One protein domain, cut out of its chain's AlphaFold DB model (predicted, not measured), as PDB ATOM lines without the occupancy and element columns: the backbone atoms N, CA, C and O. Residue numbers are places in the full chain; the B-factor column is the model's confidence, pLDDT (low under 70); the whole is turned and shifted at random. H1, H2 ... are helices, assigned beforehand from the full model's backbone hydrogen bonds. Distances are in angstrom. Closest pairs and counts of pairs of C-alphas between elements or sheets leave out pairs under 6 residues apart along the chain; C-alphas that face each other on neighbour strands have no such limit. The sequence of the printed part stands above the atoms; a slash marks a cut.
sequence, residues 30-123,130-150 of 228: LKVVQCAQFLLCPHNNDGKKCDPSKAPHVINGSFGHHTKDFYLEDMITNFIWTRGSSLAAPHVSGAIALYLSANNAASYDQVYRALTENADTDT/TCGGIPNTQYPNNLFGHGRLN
ATOM      1  N   LEU A  30     137.533 142.501 127.345       83.12
ATOM      2  CA  LEU A  30     136.262 142.203 128.002       83.12
ATOM      3  C   LEU A  30     136.377 142.380 129.522       83.12
ATOM      4  O   LEU A  30     135.472 142.937 130.143       83.12
ATOM      5  N   LYS A  31     137.502 141.977 130.129       86.12
ATOM      6  CA  LYS A  31     137.756 142.206 131.566       86.12
ATOM      7  C   LYS A  31     138.001 143.676 131.889       86.12
ATOM      8  O   LYS A  31     137.603 144.133 132.960       86.12
ATOM      9  N   VAL A  32     138.639 144.429 130.995       85.25
ATOM     10  CA  VAL A  32     138.840 145.878 131.146       85.25
ATOM     11  C   VAL A  32     137.497 146.617 131.093       85.25
ATOM     12  O   VAL A  32     137.227 147.433 131.975       85.25
ATOM     13  N   VAL A  33     136.611 146.266 130.155       84.69
ATOM     14  CA  VAL A  33     135.241 146.807 130.070       84.69
ATOM     15  C   VAL A  33     134.399 146.405 131.287       84.69
ATOM     16  O   VAL A  33     133.749 147.262 131.884       84.69
ATOM     17  N   GLN A  34     134.461 145.145 131.733       87.06
ATOM     18  CA  GLN A  34     133.809 144.703 132.977       87.06
ATOM     19  C   GLN A  34     134.325 145.472 134.204       87.06
ATOM     20  O   GLN A  34     133.542 145.845 135.077       87.06
ATOM     21  N   CYS A  35     135.625 145.777 134.263       89.06
ATOM     22  CA  CYS A  35     136.176 146.627 135.313       89.06
ATOM     23  C   CYS A  35     135.683 148.078 135.228       89.06
ATOM     24  O   CYS A  35     135.403 148.663 136.272       89.06
ATOM     25  N   ALA A  36     135.529 148.657 134.035       87.50
ATOM     26  CA  ALA A  36     134.935 149.985 133.878       87.50
ATOM     27  C   ALA A  36     133.468 150.003 134.350       87.50
ATOM     28  O   ALA A  36     133.091 150.858 135.150       87.50
ATOM     29  N   GLN A  37     132.670 149.005 133.951       87.75
ATOM     30  CA  GLN A  37     131.287 148.817 134.410       87.75
ATOM     31  C   GLN A  37     131.199 148.690 135.939       87.75
ATOM     32  O   GLN A  37     130.380 149.362 136.564       87.75
ATOM     33  N   PHE A  38     132.072 147.888 136.556       89.56
ATOM     34  CA  PHE A  38     132.148 147.744 138.012       89.56
ATOM     35  C   PHE A  38     132.561 149.043 138.722       89.56
ATOM     36  O   PHE A  38     132.029 149.342 139.786       89.56
ATOM     37  N   LEU A  39     133.482 149.832 138.162       90.00
ATOM     38  CA  LEU A  39     133.896 151.102 138.770       90.00
ATOM     39  C   LEU A  39     132.786 152.161 138.683       90.00
ATOM     40  O   LEU A  39     132.569 152.880 139.655       90.00
ATOM     41  N   LEU A  40     132.049 152.220 137.571       89.25
ATOM     42  CA  LEU A  40     130.873 153.089 137.417       89.25
ATOM     43  C   LEU A  40     129.672 152.616 138.256       89.25
ATOM     44  O   LEU A  40     128.867 153.437 138.691       89.25
ATOM     45  N   CYS A  41     129.546 151.307 138.489       89.50
ATOM     46  CA  CYS A  41     128.387 150.692 139.136       89.50
ATOM     47  C   CYS A  41     128.779 149.646 140.216       89.50
ATOM     48  O   CYS A  41     128.446 148.464 140.070       89.50
ATOM     49  N   PRO A  42     129.478 150.022 141.313       91.44
ATOM     50  CA  PRO A  42     130.067 149.043 142.232       91.44
ATOM     51  C   PRO A  42     129.042 148.119 142.891       91.44
ATOM     52  O   PRO A  42     128.046 148.569 143.456       91.44
ATOM     53  N   HIS A  43     129.314 146.815 142.859       88.00
ATOM     54  CA  HIS A  43     128.436 145.766 143.378       88.00
ATOM     55  C   HIS A  43     129.213 144.720 144.192       88.00
ATOM     56  O   HIS A  43     130.427 144.577 144.064       88.00
ATOM     57  N   ASN A  44     128.505 143.940 145.009       82.06
ATOM     58  CA  ASN A  44     129.076 142.748 145.644       82.06
ATOM     59  C   ASN A  44     129.318 141.628 144.607       82.06
ATOM     60  O   ASN A  44     128.854 141.713 143.467       82.06
ATOM     61  N   ASN A  45     129.989 140.546 145.017       77.81
ATOM     62  CA  ASN A  45     130.286 139.376 144.173       77.81
ATOM     63  C   ASN A  45     129.045 138.751 143.501       77.81
ATOM     64  O   ASN A  45     129.174 138.074 142.487       77.81
ATOM     65  N   ASP A  46     127.848 138.993 144.039       74.75
ATOM     66  CA  ASP A  46     126.572 138.475 143.531       74.75
ATOM     67  C   ASP A  46     126.101 139.144 142.223       74.75
ATOM     68  O   ASP A  46     125.109 138.703 141.640       74.75
ATOM     69  N   GLY A  47     126.728 140.255 141.806       66.88
ATOM     70  CA  GLY A  47     126.431 141.028 140.584       66.88
ATOM     71  C   GLY A  47     125.074 141.755 140.549       66.88
ATOM     72  O   GLY A  47     124.886 142.696 139.788       66.88
ATOM     73  N   LYS A  48     124.119 141.357 141.396       70.00
ATOM     74  CA  LYS A  48     122.695 141.743 141.323       70.00
ATOM     75  C   LYS A  48     122.322 143.060 142.013       70.00
ATOM     76  O   LYS A  48     121.148 143.422 142.020       70.00
ATOM     77  N   LYS A  49     123.276 143.765 142.628       80.38
ATOM     78  CA  LYS A  49     123.018 145.028 143.340       80.38
ATOM     79  C   LYS A  49     124.183 146.004 143.184       80.38
ATOM     80  O   LYS A  49     125.071 146.051 144.031       80.38
ATOM     81  N   CYS A  50     124.152 146.761 142.091       87.38
ATOM     82  CA  CYS A  50     124.972 147.957 141.924       87.38
ATOM     83  C   CYS A  50     124.545 149.057 142.912       87.38
ATOM     84  O   CYS A  50     123.366 149.189 143.250       87.38
ATOM     85  N   ASP A  51     125.520 149.842 143.360       89.06
ATOM     86  CA  ASP A  51     125.360 151.023 144.198       89.06
ATOM     87  C   ASP A  51     126.228 152.174 143.643       89.06
ATOM     88  O   ASP A  51     127.397 152.306 144.026       89.06
ATOM     89  N   PRO A  52     125.685 153.022 142.743       88.81
ATOM     90  CA  PRO A  52     126.437 154.114 142.121       88.81
ATOM     91  C   PRO A  52     126.974 155.146 143.123       88.81
ATOM     92  O   PRO A  52     127.932 155.847 142.816       88.81
ATOM     93  N   SER A  53     126.429 155.212 144.347       89.25
ATOM     94  CA  SER A  53     126.938 156.110 145.400       89.25
ATOM     95  C   SER A  53     128.346 155.743 145.894       89.25
ATOM     96  O   SER A  53     128.973 156.514 146.619       89.25
ATOM     97  N   LYS A  54     128.852 154.568 145.495       88.75
ATOM     98  CA  LYS A  54     130.207 154.076 145.782       88.75
ATOM     99  C   LYS A  54     131.179 154.222 144.608       88.75
ATOM    100  O   LYS A  54     132.338 153.834 144.763       88.75
ATOM    101  N   ALA A  55     130.737 154.736 143.455       89.38
ATOM    102  CA  ALA A  55     131.614 154.968 142.310       89.38
ATOM    103  C   ALA A  55     132.760 155.932 142.695       89.38
ATOM    104  O   ALA A  55     132.538 156.887 143.447       89.38
ATOM    105  N   PRO A  56     134.004 155.703 142.239       90.12
ATOM    106  CA  PRO A  56     135.123 156.556 142.600       90.12
ATOM    107  C   PRO A  56     135.084 157.856 141.790       90.12
ATOM    108  O   PRO A  56     134.923 157.837 140.574       90.12
ATOM    109  N   HIS A  57     135.350 158.989 142.445       88.56
ATOM    110  CA  HIS A  57     135.440 160.298 141.778       88.56
ATOM    111  C   HIS A  57     136.587 160.399 140.748       88.56
ATOM    112  O   HIS A  57     136.670 161.377 140.013       88.56
ATOM    113  N   VAL A  58     137.505 159.425 140.729       88.56
ATOM    114  CA  VAL A  58     138.648 159.351 139.811       88.56
ATOM    115  C   VAL A  58     138.898 157.890 139.441       88.56
ATOM    116  O   VAL A  58     139.112 157.056 140.323       88.56
ATOM    117  N   ILE A  59     138.924 157.582 138.144       88.38
ATOM    118  CA  ILE A  59     139.326 156.274 137.608       88.38
ATOM    119  C   ILE A  59     140.749 156.394 137.044       88.38
ATOM    120  O   ILE A  59     141.067 157.348 136.339       88.38
ATOM    121  N   ASN A  60     141.622 155.436 137.371       85.56
ATOM    122  CA  ASN A  60     142.998 155.372 136.871       85.56
ATOM    123  C   ASN A  60     143.144 154.196 135.890       85.56
ATOM    124  O   ASN A  60     143.293 153.047 136.321       85.56
ATOM    125  N   GLY A  61     143.175 154.486 134.589       81.19
ATOM    126  CA  GLY A  61     143.621 153.543 133.562       81.19
ATOM    127  C   GLY A  61     145.140 153.605 133.383       81.19
ATOM    128  O   GLY A  61     145.668 154.619 132.944       81.19
ATOM    129  N   SER A  62     145.852 152.526 133.718       77.25
ATOM    130  CA  SER A  62     147.311 152.388 133.507       77.25
ATOM    131  C   SER A  62     147.630 151.378 132.383       77.25
ATOM    132  O   SER A  62     148.671 150.718 132.432       77.25
ATOM    133  N   PHE A  63     146.717 151.217 131.416       74.12
ATOM    134  CA  PHE A  63     146.671 150.137 130.418       74.12
ATOM    135  C   PHE A  63     146.225 150.626 129.024       74.12
ATOM    136  O   PHE A  63     145.730 151.740 128.897       74.12
ATOM    137  N   GLY A  64     146.348 149.786 127.984       66.75
ATOM    138  CA  GLY A  64     145.790 150.027 126.636       66.75
ATOM    139  C   GLY A  64     146.717 149.655 125.468       66.75
ATOM    140  O   GLY A  64     147.789 149.091 125.684       66.75
ATOM    141  N   HIS A  65     146.319 149.956 124.226       62.12
ATOM    142  CA  HIS A  65     146.860 149.312 123.013       62.12
ATOM    143  C   HIS A  65     147.330 150.294 121.908       62.12
ATOM    144  O   HIS A  65     147.268 151.503 122.105       62.12
ATOM    145  N   HIS A  66     147.852 149.795 120.774       54.25
ATOM    146  CA  HIS A  66     148.355 150.626 119.658       54.25
ATOM    147  C   HIS A  66     147.965 150.104 118.255       54.25
ATOM    148  O   HIS A  66     148.812 149.789 117.421       54.25
ATOM    149  N   THR A  67     146.666 150.032 117.974       53.91
ATOM    150  CA  THR A  67     146.109 149.734 116.640       53.91
ATOM    151  C   THR A  67     145.709 151.009 115.886       53.91
ATOM    152  O   THR A  67     145.633 152.089 116.466       53.91
ATOM    153  N   LYS A  68     145.451 150.891 114.575       49.50
ATOM    154  CA  LYS A  68     144.846 151.959 113.742       49.50
ATOM    155  C   LYS A  68     143.317 151.832 113.635       49.50
ATOM    156  O   LYS A  68     142.706 152.438 112.763       49.50
ATOM    157  N   ASP A  69     142.735 151.019 114.507       50.47
ATOM    158  CA  ASP A  69     141.317 150.695 114.585       50.47
ATOM    159  C   ASP A  69     140.717 151.467 115.766       50.47
ATOM    160  O   ASP A  69     140.894 151.101 116.930       50.47
ATOM    161  N   PHE A  70     140.083 152.598 115.454       52.09
ATOM    162  CA  PHE A  70     139.672 153.631 116.410       52.09
ATOM    163  C   PHE A  70     138.349 153.281 117.115       52.09
ATOM    164  O   PHE A  70     137.332 153.942 116.927       52.09
ATOM    165  N   TYR A  71     138.369 152.222 117.930       51.19
ATOM    166  CA  TYR A  71     137.219 151.781 118.741       51.19
ATOM    167  C   TYR A  71     137.394 152.033 120.253       51.19
ATOM    168  O   TYR A  71     136.474 151.784 121.026       51.19
ATOM    169  N   LEU A  72     138.559 152.539 120.683       46.22
ATOM    170  CA  LEU A  72     138.922 152.786 122.090       46.22
ATOM    171  C   LEU A  72     139.285 154.260 122.361       46.22
ATOM    172  O   LEU A  72     140.261 154.539 123.057       46.22
ATOM    173  N   GLU A  73     138.493 155.201 121.834       46.19
ATOM    174  CA  GLU A  73     138.630 156.646 122.119       46.19
ATOM    175  C   GLU A  73     138.669 156.948 123.638       46.19
ATOM    176  O   GLU A  73     139.368 157.863 124.067       46.19
ATOM    177  N   ASP A  74     137.991 156.136 124.461       48.00
ATOM    178  CA  ASP A  74     137.875 156.344 125.911       48.00
ATOM    179  C   ASP A  74     139.023 155.758 126.779       48.00
ATOM    180  O   ASP A  74     139.068 156.069 127.972       48.00
ATOM    181  N   MET A  75     139.939 154.889 126.287       44.31
ATOM    182  CA  MET A  75     140.900 154.211 127.205       44.31
ATOM    183  C   MET A  75     142.200 153.608 126.588       44.31
ATOM    184  O   MET A  75     142.204 152.498 126.054       44.31
ATOM    185  N   ILE A  76     143.347 154.302 126.751       38.75
ATOM    186  CA  ILE A  76     144.710 153.938 126.254       38.75
ATOM    187  C   ILE A  76     145.802 154.457 127.256       38.75
ATOM    188  O   ILE A  76     145.514 155.426 127.953       38.75
ATOM    189  N   THR A  77     147.047 153.959 127.467       35.38
ATOM    190  CA  THR A  77     147.937 152.932 126.846       35.38
ATOM    191  C   THR A  77     148.769 152.137 127.901       35.38
ATOM    192  O   THR A  77     149.048 152.650 128.984       35.38
ATOM    193  N   ASN A  78     149.215 150.899 127.606       32.81
ATOM    194  CA  ASN A  78     149.969 150.003 128.522       32.81
ATOM    195  C   ASN A  78     151.443 150.378 128.771       32.81
ATOM    196  O   ASN A  78     152.176 150.642 127.823       32.81
ATOM    197  N   PHE A  79     151.915 150.205 130.018       38.78
ATOM    198  CA  PHE A  79     153.343 150.109 130.378       38.78
ATOM    199  C   PHE A  79     153.596 149.245 131.631       38.78
ATOM    200  O   PHE A  79     153.090 149.552 132.711       38.78
ATOM    201  N   ILE A  80     154.521 148.279 131.534       34.59
ATOM    202  CA  ILE A  80     155.278 147.739 132.680       34.59
ATOM    203  C   ILE A  80     156.759 147.611 132.299       34.59
ATOM    204  O   ILE A  80     157.099 146.743 131.505       34.59
ATOM    205  N   TRP A  81     157.626 148.436 132.905       33.19
ATOM    206  CA  TRP A  81     158.974 148.055 133.386       33.19
ATOM    207  C   TRP A  81     159.649 149.218 134.141       33.19
ATOM    208  O   TRP A  81     160.424 149.973 133.569       33.19
ATOM    209  N   THR A  82     159.314 149.381 135.430       46.94
ATOM    210  CA  THR A  82     159.906 150.313 136.437       46.94
ATOM    211  C   THR A  82     160.027 151.818 136.104       46.94
ATOM    212  O   THR A  82     160.274 152.613 137.011       46.94
ATOM    213  N   ARG A  83     159.784 152.240 134.859       51.69
ATOM    214  CA  ARG A  83     159.682 153.613 134.338       51.69
ATOM    215  C   ARG A  83     158.643 153.601 133.201       51.69
ATOM    216  O   ARG A  83     158.628 152.659 132.416       51.69
ATOM    217  N   GLY A  84     157.770 154.606 133.105       59.47
ATOM    218  CA  GLY A  84     156.737 154.677 132.054       59.47
ATOM    219  C   GLY A  84     155.508 155.500 132.456       59.47
ATOM    220  O   GLY A  84     155.343 155.832 133.632       59.47
ATOM    221  N   SER A  85     154.633 155.817 131.496       65.12
ATOM    222  CA  SER A  85     153.440 156.658 131.721       65.12
ATOM    223  C   SER A  85     152.446 156.047 132.715       65.12
ATOM    224  O   SER A  85     151.866 156.781 133.513       65.12
ATOM    225  N   SER A  86     152.339 154.715 132.781       69.94
ATOM    226  CA  SER A  86     151.530 154.001 133.784       69.94
ATOM    227  C   SER A  86     151.941 154.262 135.241       69.94
ATOM    228  O   SER A  86     151.142 153.987 136.136       69.94
ATOM    229  N   LEU A  87     153.139 154.813 135.495       73.62
ATOM    230  CA  LEU A  87     153.569 155.309 136.813       73.62
ATOM    231  C   LEU A  87     153.284 156.811 137.014       73.62
ATOM    232  O   LEU A  87     153.236 157.269 138.155       73.62
ATOM    233  N   ALA A  88     153.089 157.576 135.937       78.50
ATOM    234  CA  ALA A  88     152.748 158.999 135.976       78.50
ATOM    235  C   ALA A  88     151.235 159.226 136.144       78.50
ATOM    236  O   ALA A  88     150.842 160.019 136.998       78.50
ATOM    237  N   ALA A  89     150.390 158.478 135.424       83.56
ATOM    238  CA  ALA A  89     148.927 158.524 135.560       83.56
ATOM    239  C   ALA A  89     148.433 158.472 137.031       83.56
ATOM    240  O   ALA A  89     147.695 159.368 137.429       83.56
ATOM    241  N   PRO A  90     148.918 157.570 137.908       84.62
ATOM    242  CA  PRO A  90     148.498 157.544 139.315       84.62
ATOM    243  C   PRO A  90     149.063 158.679 140.185       84.62
ATOM    244  O   PRO A  90     148.548 158.903 141.282       84.62
ATOM    245  N   HIS A  91     150.071 159.432 139.724       85.94
ATOM    246  CA  HIS A  91     150.403 160.725 140.337       85.94
ATOM    247  C   HIS A  91     149.352 161.783 139.966       85.94
ATOM    248  O   HIS A  91     148.939 162.532 140.847       85.94
ATOM    249  N   VAL A  92     148.852 161.784 138.721       89.44
ATOM    250  CA  VAL A  92     147.722 162.627 138.283       89.44
ATOM    251  C   VAL A  92     146.447 162.260 139.046       89.44
ATOM    252  O   VAL A  92     145.863 163.118 139.700       89.44
ATOM    253  N   SER A  93     146.045 160.986 139.077       89.94
ATOM    254  CA  SER A  93     144.846 160.557 139.814       89.94
ATOM    255  C   SER A  93     144.958 160.820 141.320       89.94
ATOM    256  O   SER A  93     143.983 161.219 141.954       89.94
ATOM    257  N   GLY A  94     146.154 160.656 141.898       86.88
ATOM    258  CA  GLY A  94     146.431 161.024 143.287       86.88
ATOM    259  C   GLY A  94     146.373 162.534 143.543       86.88
ATOM    260  O   GLY A  94     145.911 162.949 144.602       86.88
ATOM    261  N   ALA A  95     146.787 163.360 142.579       87.81
ATOM    262  CA  ALA A  95     146.660 164.812 142.640       87.81
ATOM    263  C   ALA A  95     145.196 165.271 142.552       87.81
ATOM    264  O   ALA A  95     144.769 166.080 143.373       87.81
ATOM    265  N   ILE A  96     144.402 164.701 141.639       89.44
ATOM    266  CA  ILE A  96     142.958 164.974 141.549       89.44
ATOM    267  C   ILE A  96     142.262 164.574 142.859       89.44
ATOM    268  O   ILE A  96     141.507 165.362 143.421       89.44
ATOM    269  N   ALA A  97     142.566 163.390 143.403       88.12
ATOM    270  CA  ALA A  97     142.011 162.941 144.682       88.12
ATOM    271  C   ALA A  97     142.402 163.854 145.864       88.12
ATOM    272  O   ALA A  97     141.597 164.048 146.777       88.12
ATOM    273  N   LEU A  98     143.607 164.437 145.852       85.25
ATOM    274  CA  LEU A  98     144.030 165.432 146.840       85.25
ATOM    275  C   LEU A  98     143.264 166.755 146.665       85.25
ATOM    276  O   LEU A  98     142.715 167.266 147.639       85.25
ATOM    277  N   TYR A  99     143.164 167.268 145.437       84.12
ATOM    278  CA  TYR A  99     142.450 168.509 145.124       84.12
ATOM    279  C   TYR A  99     140.962 168.432 145.478       84.12
ATOM    280  O   TYR A  99     140.455 169.316 146.167       84.12
ATOM    281  N   LEU A 100     140.276 167.350 145.093       85.06
ATOM    282  CA  LEU A 100     138.868 167.116 145.434       85.06
ATOM    283  C   LEU A 100     138.652 166.942 146.945       85.06
ATOM    284  O   LEU A 100     137.587 167.289 147.445       85.06
ATOM    285  N   SER A 101     139.658 166.479 147.702       83.19
ATOM    286  CA  SER A 101     139.555 166.404 149.170       83.19
ATOM    287  C   SER A 101     139.546 167.773 149.868       83.19
ATOM    288  O   SER A 101     139.105 167.860 151.012       83.19
ATOM    289  N   ALA A 102     139.986 168.833 149.178       78.06
ATOM    290  CA  ALA A 102     139.818 170.226 149.595       78.06
ATOM    291  C   ALA A 102     138.627 170.910 148.889       78.06
ATOM    292  O   ALA A 102     137.942 171.729 149.495       78.06
ATOM    293  N   ASN A 103     138.351 170.540 147.634       76.38
ATOM    294  CA  ASN A 103     137.379 171.178 146.741       76.38
ATOM    295  C   ASN A 103     136.304 170.174 146.279       76.38
ATOM    296  O   ASN A 103     136.179 169.874 145.093       76.38
ATOM    297  N   ASN A 104     135.522 169.629 147.216       80.62
ATOM    298  CA  ASN A 104     134.608 168.495 146.973       80.62
ATOM    299  C   ASN A 104     133.430 168.797 146.011       80.62
ATOM    300  O   ASN A 104     132.679 167.891 145.665       80.62
ATOM    301  N   ALA A 105     133.242 170.051 145.594       81.75
ATOM    302  CA  ALA A 105     132.219 170.468 144.629       81.75
ATOM    303  C   ALA A 105     132.811 170.973 143.295       81.75
ATOM    304  O   ALA A 105     132.093 171.584 142.508       81.75
ATOM    305  N   ALA A 106     134.112 170.770 143.052       79.25
ATOM    306  CA  ALA A 106     134.776 171.285 141.858       79.25
ATOM    307  C   ALA A 106     134.314 170.587 140.567       79.25
ATOM    308  O   ALA A 106     134.185 169.362 140.525       79.25
ATOM    309  N   SER A 107     134.126 171.367 139.497       84.44
ATOM    310  CA  SER A 107     133.874 170.839 138.153       84.44
ATOM    311  C   SER A 107     135.128 170.206 137.540       84.44
ATOM    312  O   SER A 107     136.256 170.452 137.982       84.44
ATOM    313  N   TYR A 108     134.936 169.438 136.461       86.06
ATOM    314  CA  TYR A 108     136.037 168.944 135.631       86.06
ATOM    315  C   TYR A 108     136.978 170.081 135.200       86.06
ATOM    316  O   TYR A 108     138.189 169.947 135.342       86.06
ATOM    317  N   ASP A 109     136.441 171.219 134.755       82.06
ATOM    318  CA  ASP A 109     137.238 172.350 134.262       82.06
ATOM    319  C   ASP A 109     138.060 173.010 135.372       82.06
ATOM    320  O   ASP A 109     139.198 173.418 135.146       82.06
ATOM    321  N   GLN A 110     137.516 173.085 136.591       79.88
ATOM    322  CA  GLN A 110     138.237 173.602 137.757       79.88
ATOM    323  C   GLN A 110     139.405 172.683 138.137       79.88
ATOM    324  O   GLN A 110     140.506 173.172 138.385       79.88
ATOM    325  N   VAL A 111     139.198 171.361 138.104       84.44
ATOM    326  CA  VAL A 111     140.270 170.367 138.280       84.44
ATOM    327  C   VAL A 111     141.302 170.473 137.149       84.44
ATOM    328  O   VAL A 111     142.499 170.551 137.421       84.44
ATOM    329  N   TYR A 112     140.860 170.507 135.889       84.94
ATOM    330  CA  TYR A 112     141.730 170.568 134.712       84.94
ATOM    331  C   TYR A 112     142.620 171.811 134.744       84.94
ATOM    332  O   TYR A 112     143.841 171.691 134.641       84.94
ATOM    333  N   ARG A 113     142.035 172.996 134.962       81.69
ATOM    334  CA  ARG A 113     142.777 174.254 135.121       81.69
ATOM    335  C   ARG A 113     143.755 174.185 136.290       81.69
ATOM    336  O   ARG A 113     144.939 174.429 136.093       81.69
ATOM    337  N   ALA A 114     143.309 173.758 137.473       80.00
ATOM    338  CA  ALA A 114     144.173 173.671 138.652       80.00
ATOM    339  C   ALA A 114     145.390 172.744 138.459       80.00
ATOM    340  O   ALA A 114     146.436 172.995 139.057       80.00
ATOM    341  N   LEU A 115     145.280 171.702 137.626       86.25
ATOM    342  CA  LEU A 115     146.382 170.787 137.310       86.25
ATOM    343  C   LEU A 115     147.251 171.224 136.115       86.25
ATOM    344  O   LEU A 115     148.352 170.695 135.967       86.25
ATOM    345  N   THR A 116     146.782 172.146 135.269       85.44
ATOM    346  CA  THR A 116     147.489 172.577 134.046       85.44
ATOM    347  C   THR A 116     148.120 173.960 134.181       85.44
ATOM    348  O   THR A 116     149.281 174.126 133.820       85.44
ATOM    349  N   GLU A 117     147.420 174.922 134.785       81.88
ATOM    350  CA  GLU A 117     147.911 176.293 135.009       81.88
ATOM    351  C   GLU A 117     149.034 176.359 136.062       81.88
ATOM    352  O   GLU A 117     149.848 177.275 136.031       81.88
ATOM    353  N   ASN A 118     149.115 175.368 136.959       76.69
ATOM    354  CA  ASN A 118     150.155 175.250 137.991       76.69
ATOM    355  C   ASN A 118     151.288 174.268 137.619       76.69
ATOM    356  O   ASN A 118     152.005 173.803 138.503       76.69
ATOM    357  N   ALA A 119     151.435 173.865 136.352       84.50
ATOM    358  CA  ALA A 119     152.453 172.887 135.958       84.50
ATOM    359  C   ALA A 119     153.870 173.503 135.901       84.50
ATOM    360  O   ALA A 119     154.084 174.532 135.262       84.50
ATOM    361  N   ASP A 120     154.865 172.843 136.510       83.06
ATOM    362  CA  ASP A 120     156.257 173.306 136.464       83.06
ATOM    363  C   ASP A 120     156.811 173.168 135.033       83.06
ATOM    364  O   ASP A 120     156.816 172.072 134.456       83.06
ATOM    365  N   THR A 121     157.329 174.260 134.472       83.25
ATOM    366  CA  THR A 121     157.906 174.320 133.110       83.25
ATOM    367  C   THR A 121     159.365 174.784 133.089       83.25
ATOM    368  O   THR A 121     160.123 174.413 132.192       83.25
ATOM    369  N   ASP A 122     159.772 175.535 134.113       77.62
ATOM    370  CA  ASP A 122     161.100 176.110 134.356       77.62
ATOM    371  C   ASP A 122     162.157 175.064 134.757       77.62
ATOM    372  O   ASP A 122     163.314 175.107 134.344       77.62
ATOM    373  N   THR A 123     161.734 174.083 135.548       74.19
ATOM    374  CA  THR A 123     162.541 173.010 136.139       74.19
ATOM    375  C   THR A 123     162.502 171.731 135.297       74.19
ATOM    376  O   THR A 123     162.729 170.627 135.806       74.19
ATOM    377  N   THR A 130     161.742 167.854 118.779       84.00
ATOM    378  CA  THR A 130     160.378 168.403 118.721       84.00
ATOM    379  C   THR A 130     159.397 167.337 118.228       84.00
ATOM    380  O   THR A 130     159.789 166.338 117.621       84.00
ATOM    381  N   CYS A 131     158.110 167.532 118.514       81.69
ATOM    382  CA  CYS A 131     157.022 166.652 118.086       81.69
ATOM    383  C   CYS A 131     155.880 167.524 117.543       81.69
ATOM    384  O   CYS A 131     155.364 168.379 118.260       81.69
ATOM    385  N   GLY A 132     155.492 167.333 116.277       84.75
ATOM    386  CA  GLY A 132     154.431 168.130 115.641       84.75
ATOM    387  C   GLY A 132     154.786 169.606 115.404       84.75
ATOM    388  O   GLY A 132     153.903 170.451 115.446       84.75
ATOM    389  N   GLY A 133     156.068 169.937 115.211       86.00
ATOM    390  CA  GLY A 133     156.529 171.299 114.888       86.00
ATOM    391  C   GLY A 133     156.610 172.287 116.062       86.00
ATOM    392  O   GLY A 133     157.285 173.303 115.935       86.00
ATOM    393  N   ILE A 134     155.998 171.984 117.210       87.75
ATOM    394  CA  ILE A 134     156.044 172.839 118.407       87.75
ATOM    395  C   ILE A 134     157.459 172.805 119.031       87.75
ATOM    396  O   ILE A 134     157.997 171.706 119.228       87.75
ATOM    397  N   PRO A 135     158.069 173.962 119.372       89.81
ATOM    398  CA  PRO A 135     159.316 174.031 120.131       89.81
ATOM    399  C   PRO A 135     159.233 173.290 121.471       89.81
ATOM    400  O   PRO A 135     158.240 173.366 122.186       89.81
ATOM    401  N   ASN A 136     160.316 172.614 121.852       84.50
ATOM    402  CA  ASN A 136     160.406 171.836 123.093       84.50
ATOM    403  C   ASN A 136     160.437 172.689 124.381       84.50
ATOM    404  O   ASN A 136     160.271 172.144 125.469       84.50
ATOM    405  N   THR A 137     160.648 174.000 124.253       87.12
ATOM    406  CA  THR A 137     160.617 175.008 125.328       87.12
ATOM    407  C   THR A 137     159.319 175.819 125.375       87.12
ATOM    408  O   THR A 137     159.106 176.561 126.330       87.12
ATOM    409  N   GLN A 138     158.449 175.696 124.367       89.75
ATOM    410  CA  GLN A 138     157.109 176.284 124.379       89.75
ATOM    411  C   GLN A 138     156.150 175.302 125.056       89.75
ATOM    412  O   GLN A 138     156.245 174.104 124.811       89.75
ATOM    413  N   TYR A 139     155.213 175.789 125.871       87.06
ATOM    414  CA  TYR A 139     154.199 174.960 126.526       87.06
ATOM    415  C   TYR A 139     152.786 175.515 126.246       87.06
ATOM    416  O   TYR A 139     152.643 176.735 126.132       87.06
ATOM    417  N   PRO A 140     151.752 174.658 126.124       91.81
ATOM    418  CA  PRO A 140     151.831 173.196 126.115       91.81
ATOM    419  C   PRO A 140     152.501 172.629 124.848       91.81
ATOM    420  O   PRO A 140     152.478 173.249 123.786       91.81
ATOM    421  N   ASN A 141     153.094 171.434 124.949       87.12
ATOM    422  CA  ASN A 141     153.721 170.740 123.817       87.12
ATOM    423  C   ASN A 141     153.533 169.214 123.837       87.12
ATOM    424  O   ASN A 141     153.189 168.604 124.847       87.12
ATOM    425  N   ASN A 142     153.849 168.580 122.706       85.44
ATOM    426  CA  ASN A 142     153.717 167.137 122.474       85.44
ATOM    427  C   ASN A 142     154.821 166.272 123.140       85.44
ATOM    428  O   ASN A 142     155.090 165.161 122.682       85.44
ATOM    429  N   LEU A 143     155.502 166.780 124.176       83.00
ATOM    430  CA  LEU A 143     156.495 166.047 124.982       83.00
ATOM    431  C   LEU A 143     156.119 166.015 126.468       83.00
ATOM    432  O   LEU A 143     156.264 164.976 127.109       83.00
ATOM    433  N   PHE A 144     155.636 167.141 127.002       85.06
ATOM    434  CA  PHE A 144     155.313 167.319 128.423       85.06
ATOM    435  C   PHE A 144     153.850 167.719 128.678       85.06
ATOM    436  O   PHE A 144     153.457 167.889 129.830       85.06
ATOM    437  N   GLY A 145     153.035 167.897 127.633       90.56
ATOM    438  CA  GLY A 145     151.741 168.560 127.770       90.56
ATOM    439  C   GLY A 145     151.954 169.983 128.284       90.56
ATOM    440  O   GLY A 145     152.801 170.704 127.759       90.56
ATOM    441  N   HIS A 146     151.228 170.364 129.335       89.50
ATOM    442  CA  HIS A 146     151.368 171.665 130.005       89.50
ATOM    443  C   HIS A 146     152.634 171.799 130.870       89.50
ATOM    444  O   HIS A 146     153.017 172.916 131.186       89.50
ATOM    445  N   GLY A 147     153.307 170.698 131.228       89.31
ATOM    446  CA  GLY A 147     154.498 170.707 132.086       89.31
ATOM    447  C   GLY A 147     154.495 169.563 133.104       89.31
ATOM    448  O   GLY A 147     153.749 168.589 132.977       89.31
ATOM    449  N   ARG A 148     155.321 169.663 134.151       86.56
ATOM    450  CA  ARG A 148     155.304 168.704 135.265       86.56
ATOM    451  C   ARG A 148     154.215 169.079 136.265       86.56
ATOM    452  O   ARG A 148     154.275 170.127 136.892       86.56
ATOM    453  N   LEU A 149     153.268 168.166 136.474       86.25
ATOM    454  CA  LEU A 149     152.234 168.259 137.505       86.25
ATOM    455  C   LEU A 149     152.805 168.667 138.878       86.25
ATOM    456  O   LEU A 149     153.537 167.895 139.503       86.25
ATOM    457  N   ASN A 150     152.373 169.824 139.377       82.62
ATOM    458  CA  ASN A 150     152.665 170.311 140.719       82.62
ATOM    459  C   ASN A 150     151.344 170.628 141.434       82.62
ATOM    460  O   ASN A 150     150.749 171.685 141.263       82.62
TER     461      ASN A 150
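AT A GLANCE: This is residues 30 to 123 and 130 to 150 of the 228 residues of the protein "Subtilisin" of Aphanomyces astaci (UniProt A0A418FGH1). The domain has little regular structure: the longest helix, H2, with the short H3 folded back on it steeply, makes the middle, while H1 lies apart toward one end and the loops of residues 130 to 150 toward the other. The printed part has 115 residues with three named helices, H1, H2, H3 in chain order, and no named strand; the class is all helix, with 38 residues in named elements. It is loose, with a radius of gyration of the C-alphas of 17.1 A and spans of 53 by 39 by 27 A.

IN THESE COORDINATES: H2, residues 85 to 102, measures 26.3 A, from C-alpha 85 at (153.440, 156.658, 131.721). H3, residues 108 to 116, ends at C-alpha 116 (147.489, 172.577, 134.046). H1 is residues 30 to 40, 15.4 A.

HOW THE PARTS SIT: H2 touches H3 with residues 96 to 100 alone; the closest C-alphas, of Ile 96 and Val 111, are 6.9 A apart. Their tilt is steep, 62 degrees, opposite ways. H1 is apart from both. Every O i to N i+4 pair is within hydrogen-bond range in H1 and H3, and 11 of 14 in H2.

THE WHOLE: The farthest C-alphas, of Asp 46 and Pro 135, are 53.7 A apart. Residues 124 to 129 are not printed, a gap of 18.1 A between C-alphas 123 and 130. The H1 to H2 link is long, 44 residues. Residues 47 and 64 to 86 have pLDDT under 70.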